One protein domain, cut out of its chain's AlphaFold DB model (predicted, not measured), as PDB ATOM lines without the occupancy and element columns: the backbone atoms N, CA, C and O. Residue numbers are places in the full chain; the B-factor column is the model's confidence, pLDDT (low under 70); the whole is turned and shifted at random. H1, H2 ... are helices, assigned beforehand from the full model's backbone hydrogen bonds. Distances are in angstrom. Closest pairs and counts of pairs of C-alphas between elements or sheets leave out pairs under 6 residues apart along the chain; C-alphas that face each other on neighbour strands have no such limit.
ATOM      1  N   GLU A   5      -7.212-124.873 -44.102       87.88
ATOM      2  CA  GLU A   5      -7.298-126.040 -44.984       87.88
ATOM      3  C   GLU A   5      -6.003-126.261 -45.774       87.88
ATOM      4  O   GLU A   5      -5.453-127.359 -45.721       87.88
ATOM      5  N   ASN A   6      -5.474-125.219 -46.423       88.31
ATOM      6  CA  ASN A   6      -4.257-125.312 -47.235       88.31
ATOM      7  C   ASN A   6      -3.027-125.641 -46.382       88.31
ATOM      8  O   ASN A   6      -2.210-126.474 -46.766       88.31
ATOM      9  N   ILE A   7      -2.912-125.014 -45.209       89.69
ATOM     10  CA  ILE A   7      -1.794-125.240 -44.287       89.69
ATOM     11  C   ILE A   7      -1.836-126.677 -43.757       89.69
ATOM     12  O   ILE A   7      -0.837-127.390 -43.791       89.69
ATOM     13  N   ILE A   8      -3.008-127.128 -43.306       89.06
ATOM     14  CA  ILE A   8      -3.211-128.492 -42.811       89.06
ATOM     15  C   ILE A   8      -2.930-129.509 -43.914       89.06
ATOM     16  O   ILE A   8      -2.301-130.534 -43.661       89.06
ATOM     17  N   GLU A   9      -3.380-129.236 -45.136       89.06
ATOM     18  CA  GLU A   9      -3.130-130.102 -46.276       89.06
ATOM     19  C   GLU A   9      -1.634-130.227 -46.566       89.06
ATOM     20  O   GLU A   9      -1.136-131.347 -46.654       89.06
ATOM     21  N   LEU A  10      -0.910-129.109 -46.639       91.38
ATOM     22  CA  LEU A  10       0.535-129.094 -46.854       91.38
ATOM     23  C   LEU A  10       1.267-129.893 -45.766       91.38
ATOM     24  O   LEU A  10       2.088-130.756 -46.074       91.38
ATOM     25  N   LEU A  11       0.938-129.647 -44.497       90.75
ATOM     26  CA  LEU A  11       1.576-130.308 -43.359       90.75
ATOM     27  C   LEU A  11       1.296-131.815 -43.334       90.75
ATOM     28  O   LEU A  11       2.210-132.617 -43.150       90.75
ATOM     29  N   VAL A  12       0.046-132.228 -43.543       89.06
ATOM     30  CA  VAL A  12      -0.337-133.645 -43.463       89.06
ATOM     31  C   VAL A  12       0.065-134.410 -44.728       89.06
ATOM     32  O   VAL A  12       0.500-135.555 -44.626       89.06
ATOM     33  N   GLN A  13      -0.075-133.825 -45.921       87.94
ATOM     34  CA  GLN A  13       0.217-134.521 -47.180       87.94
ATOM     35  C   GLN A  13       1.706-134.518 -47.522       87.94
ATOM     36  O   GLN A  13       2.239-135.574 -47.858       87.94
ATOM     37  N   THR A  14       2.372-133.366 -47.421       91.19
ATOM     38  CA  THR A  14       3.773-133.210 -47.844       91.19
ATOM     39  C   THR A  14       4.720-133.633 -46.733       91.19
ATOM     40  O   THR A  14       5.600-134.464 -46.941       91.19
ATOM     41  N   TYR A  15       4.487-133.122 -45.523       90.50
ATOM     42  CA  TYR A  15       5.370-133.360 -44.378       90.50
ATOM     43  C   TYR A  15       4.946-134.543 -43.505       90.50
ATOM     44  O   TYR A  15       5.642-134.873 -42.548       90.50
ATOM     45  N   LYS A  16       3.827-135.211 -43.826       87.62
ATOM     46  CA  LYS A  16       3.288-136.348 -43.054       87.62
ATOM     47  C   LYS A  16       3.120-136.026 -41.564       87.62
ATOM     48  O   LYS A  16       3.257-136.915 -40.724       87.62
ATOM     49  N   ALA A  17       2.820-134.768 -41.242       88.50
ATOM     50  CA  ALA A  17       2.616-134.330 -39.872       88.50
ATOM     51  C   ALA A  17       1.471-135.117 -39.218       88.50
ATOM     52  O   ALA A  17       0.440-135.387 -39.848       88.50
ATOM     53  N   ASP A  18       1.638-135.480 -37.944       88.19
ATOM     54  CA  ASP A  18       0.593-136.193 -37.220       88.19
ATOM     55  C   ASP A  18      -0.586-135.262 -36.943       88.19
ATOM     56  O   ASP A  18      -0.534-134.328 -36.151       88.19
ATOM     57  N   SER A  19      -1.699-135.570 -37.586       85.50
ATOM     58  CA  SER A  19      -2.959-134.862 -37.433       85.50
ATOM     59  C   SER A  19      -3.630-134.965 -36.054       85.50
ATOM     60  O   SER A  19      -4.630-134.280 -35.805       85.50
ATOM     61  N   ASN A  20      -3.153-135.859 -35.183       86.62
ATOM     62  CA  ASN A  20      -3.691-136.047 -33.838       86.62
ATOM     63  C   ASN A  20      -3.088-135.106 -32.800       86.62
ATOM     64  O   ASN A  20      -3.683-134.986 -31.720       86.62
ATOM     65  N   ILE A  21      -1.968-134.453 -33.123       89.38
ATOM     66  CA  ILE A  21      -1.367-133.452 -32.248       89.38
ATOM     67  C   ILE A  21      -2.330-132.283 -32.069       89.38
ATOM     68  O   ILE A  21      -3.158-131.969 -32.935       89.38
ATOM     69  N   ARG A  22      -2.242-131.673 -30.895       92.06
ATOM     70  CA  ARG A  22      -3.005-130.482 -30.547       92.06
ATOM     71  C   ARG A  22      -2.076-129.289 -30.602       92.06
ATOM     72  O   ARG A  22      -0.894-129.406 -30.290       92.06
ATOM     73  N   ASP A  23      -2.631-128.162 -30.995       90.12
ATOM     74  CA  ASP A  23      -1.944-126.889 -30.882       90.12
ATOM     75  C   ASP A  23      -2.001-126.347 -29.443       90.12
ATOM     76  O   ASP A  23      -2.567-126.974 -28.543       90.12
ATOM     77  N   TYR A  24      -1.438-125.157 -29.227       92.00
ATOM     78  CA  TYR A  24      -1.453-124.475 -27.926       92.00
ATOM     79  C   TYR A  24      -2.879-124.197 -27.415       92.00
ATOM     80  O   TYR A  24      -3.114-124.160 -26.212       92.00
ATOM     81  N   SER A  25      -3.851-124.055 -28.325       90.75
ATOM     82  CA  SER A  25      -5.278-123.928 -28.012       90.75
ATOM     83  C   SER A  25      -5.907-125.251 -27.543       90.75
ATOM     84  O   SER A  25      -7.079-125.267 -27.155       90.75
ATOM     85  N   GLY A  26      -5.196-126.377 -27.631       93.12
ATOM     86  CA  GLY A  26      -5.726-127.706 -27.346       93.12
ATOM     87  C   GLY A  26      -6.647-128.258 -28.440       93.12
ATOM     88  O   GLY A  26      -7.259-129.315 -28.240       93.12
ATOM     89  N   LYS A  27      -6.760-127.585 -29.590       91.00
ATOM     90  CA  LYS A  27      -7.585-128.001 -30.724       91.00
ATOM     91  C   LYS A  27      -6.781-128.893 -31.668       91.00
ATOM     92  O   LYS A  27      -5.587-128.721 -31.892       91.00
ATOM     93  N   LYS A  28      -7.449-129.892 -32.238       91.25
ATOM     94  CA  LYS A  28      -6.879-130.762 -33.273       91.25
ATOM     95  C   LYS A  28      -6.999-130.104 -34.638       91.25
ATOM     96  O   LYS A  28      -7.973-129.404 -34.901       91.25
ATOM     97  N   ALA A  29      -6.110-130.468 -35.559       88.25
ATOM     98  CA  ALA A  29      -6.153-129.988 -36.940       88.25
ATOM     99  C   ALA A  29      -7.531-130.196 -37.617       88.25
ATOM    100  O   ALA A  29      -8.010-129.312 -38.319       88.25
ATOM    101  N   LYS A  30      -8.259-131.288 -37.322       86.50
ATOM    102  CA  LYS A  30      -9.637-131.494 -37.825       86.50
ATOM    103  C   LYS A  30     -10.635-130.414 -37.405       86.50
ATOM    104  O   LYS A  30     -11.587-130.175 -38.131       86.50
ATOM    105  N   GLN A  31     -10.457-129.809 -36.233       89.50
ATOM    106  CA  GLN A  31     -11.383-128.807 -35.691       89.50
ATOM    107  C   GLN A  31     -11.212-127.438 -36.354       89.50
ATOM    108  O   GLN A  31     -12.077-126.580 -36.216       89.50
ATOM    109  N   TYR A  32     -10.107-127.247 -37.073       88.62
ATOM    110  CA  TYR A  32      -9.844-126.063 -37.884       88.62
ATOM    111  C   TYR A  32     -10.406-126.170 -39.303       88.62
ATOM    112  O   TYR A  32     -10.440-125.177 -40.028       88.62
ATOM    113  N   LEU A  33     -10.861-127.360 -39.701       86.25
ATOM    114  CA  LEU A  33     -11.573-127.557 -40.952       86.25
ATOM    115  C   LEU A  33     -13.040-127.153 -40.780       86.25
ATOM    116  O   LEU A  33     -13.698-127.575 -39.828       86.25
ATOM    117  N   ARG A  34     -13.578-126.376 -41.724       81.12
ATOM    118  CA  ARG A  34     -15.027-126.148 -41.800       81.12
ATOM    119  C   ARG A  34     -15.748-127.445 -42.188       81.12
ATOM    120  O   ARG A  34     -15.164-128.332 -42.805       81.12
ATOM    121  N   ASN A  35     -17.046-127.550 -41.888       69.62
ATOM    122  CA  ASN A  35     -17.860-128.691 -42.342       69.62
ATOM    123  C   ASN A  35     -17.872-128.823 -43.881       69.62
ATOM    124  O   ASN A  35     -17.983-129.931 -44.397       69.62
ATOM    125  N   SER A  36     -17.661-127.711 -44.592       64.06
ATOM    126  CA  SER A  36     -17.484-127.645 -46.050       64.06
ATOM    127  C   SER A  36     -16.026-127.765 -46.512       64.06
ATOM    128  O   SER A  36     -15.738-127.498 -47.675       64.06
ATOM    129  N   ALA A  37     -15.090-128.104 -45.620       66.94
ATOM    130  CA  ALA A  37     -13.683-128.222 -45.973       66.94
ATOM    131  C   ALA A  37     -13.491-129.224 -47.108       66.94
ATOM    132  O   ALA A  37     -14.188-130.242 -47.186       66.94
ATOM    133  N   SER A  38     -12.508-128.938 -47.963       63.06
ATOM    134  CA  SER A  38     -12.253-129.726 -49.161       63.06
ATOM    135  C   SER A  38     -12.190-131.223 -48.838       63.06
ATOM    136  O   SER A  38     -11.577-131.671 -47.858       63.06
ATOM    137  N   THR A  39     -12.806-132.036 -49.699       67.12
ATOM    138  CA  THR A  39     -12.777-133.501 -49.581       67.12
ATOM    139  C   THR A  39     -11.335-134.018 -49.495       67.12
ATOM    140  O   THR A  39     -11.075-135.057 -48.888       67.12
ATOM    141  N   LYS A  40     -10.376-133.279 -50.066       68.25
ATOM    142  CA  LYS A  40      -8.943-133.576 -50.056       68.25
ATOM    143  C   LYS A  40      -8.327-133.430 -48.659       68.25
ATOM    144  O   LYS A  40      -7.676-134.373 -48.198       68.25
ATOM    145  N   ALA A  41      -8.615-132.337 -47.948       70.44
ATOM    146  CA  ALA A  41      -8.187-132.150 -46.564       70.44
ATOM    147  C   ALA A  41      -8.790-133.234 -45.656       70.44
ATOM    148  O   ALA A  41      -8.059-133.923 -44.948       70.44
ATOM    149  N   GLN A  42     -10.097-133.498 -45.755       72.50
ATOM    150  CA  GLN A  42     -10.762-134.549 -44.968       72.50
ATOM    151  C   GLN A  42     -10.197-135.960 -45.236       72.50
ATOM    152  O   GLN A  42     -10.032-136.766 -44.310       72.50
ATOM    153  N   ARG A  43      -9.867-136.274 -46.499       74.06
ATOM    154  CA  ARG A  43      -9.242-137.550 -46.892       74.06
ATOM    155  C   ARG A  43      -7.844-137.720 -46.302       74.06
ATOM    156  O   ARG A  43      -7.505-138.843 -45.921       74.06
ATOM    157  N   ALA A  44      -7.061-136.647 -46.183       72.06
ATOM    158  CA  ALA A  44      -5.719-136.697 -45.600       72.06
ATOM    159  C   ALA A  44      -5.752-137.256 -44.164       72.06
ATOM    160  O   ALA A  44      -5.012-138.182 -43.831       72.06
ATOM    161  N   PHE A  45      -6.720-136.814 -43.357       70.06
ATOM    162  CA  PHE A  45      -6.919-137.336 -42.005       70.06
ATOM    163  C   PHE A  45      -7.383-138.799 -41.957       70.06
ATOM    164  O   PHE A  45      -6.979-139.551 -41.067       70.06
ATOM    165  N   LYS A  46      -8.260-139.223 -42.879       66.62
ATOM    166  CA  LYS A  46      -8.706-140.628 -42.946       66.62
ATOM    167  C   LYS A  46      -7.565-141.567 -43.347       66.62
ATOM    168  O   LYS A  46      -7.498-142.678 -42.832       66.62
ATOM    169  N   ARG A  47      -6.656-141.124 -44.222       63.69
ATOM    170  CA  ARG A  47      -5.506-141.922 -44.679       63.69
ATOM    171  C   ARG A  47      -4.426-142.079 -43.605       63.69
ATOM    172  O   ARG A  47      -3.921-143.186 -43.436       63.69
ATOM    173  N   GLY A  48      -4.127-141.027 -42.837       59.69
ATOM    174  CA  GLY A  48      -3.189-141.111 -41.708       59.69
ATOM    175  C   GLY A  48      -3.649-142.091 -40.618       59.69
ATOM    176  O   GLY A  48      -2.854-142.882 -40.120       59.69
ATOM    177  N   SER A  49      -4.957-142.145 -40.334       56.19
ATOM    178  CA  SER A  49      -5.526-143.058 -39.327       56.19
ATOM    179  C   SER A  49      -5.339-144.550 -39.644       56.19
ATOM    180  O   SER A  49      -5.378-145.364 -38.725       56.19
ATOM    181  N   ILE A  50      -5.163-144.930 -40.915       54.81
ATOM    182  CA  ILE A  50      -5.041-146.339 -41.326       54.81
ATOM    183  C   ILE A  50      -3.618-146.862 -41.083       54.81
ATOM    184  O   ILE A  50      -3.440-148.042 -40.784       54.81
ATOM    185  N   ARG A  51      -2.599-145.995 -41.161       54.34
ATOM    186  CA  ARG A  51      -1.186-146.406 -41.086       54.34
ATOM    187  C   ARG A  51      -0.690-146.623 -39.655       54.34
ATOM    188  O   ARG A  51       0.165-147.470 -39.447       54.34
ATOM    189  N   HIS A  52      -1.267-145.941 -38.667       49.25
ATOM    190  CA  HIS A  52      -0.873-146.093 -37.256       49.25
ATOM    191  C   HIS A  52      -1.548-147.267 -36.531       49.25
ATOM    192  O   HIS A  52      -1.357-147.441 -35.333       49.25
ATOM    193  N   ASN A  53      -2.341-148.079 -37.234       53.62
ATOM    194  CA  ASN A  53      -3.069-149.193 -36.634       53.62
ATOM    195  C   ASN A  53      -2.648-150.561 -37.194       53.62
ATOM    196  O   ASN A  53      -3.251-151.555 -36.827       53.62
TER     197      ASN A  53
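AT A GLANCE: This is residues 5 to 53 of the 208 residues of an uncharacterized protein of Mytilus coruscus (UniProt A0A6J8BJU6). Two helices, H1 and H3, pack at an angle and run the same way; a long loop, residues 15 to 28, and the very short helix H2 lead from one to the other. The printed part has 49 residues with three named helices, H1, H2 and H3 in that order, and no named strand: all helix. It is compact, with a radius of gyration of the C-alphas of 10.2 A and spans of 25 by 24 by 17 A.

HOW THE PARTS SIT: H1, residues 5 to 14, and H3, residues 39 to 51, touch, and H3 touches H1 with residues 40 to 45 alone; the closest C-alphas of the two, those of Glu 9 and Ala 41, are 5.5 A apart. Their tilt of 37 degrees is only just steep. H2, residues 29 to 32, is close but not clearly touching to H1, the closest C-alphas being those of Ile 8 and Ala 29, 6.7 A. Every O i to N i+4 pair is within hydrogen-bond range in H1, 6 of 9 in H3; H2 is too short for one.

IN THESE COORDINATES: H1 begins at C-alpha 5 (-7.298, -126.040, -44.984) and is 13.5 A long. H3, 19.3 A, ends at C-alpha 51 (-1.186, -146.406, -41.086).

THE WHOLE: The farthest C-alphas, of Ser 36 and Asn 53, are 27.6 A apart. The printed part has no cut. H1 to H2 is a long link. pLDDT is under 70 in residues 35 to 40 and 46 to 53.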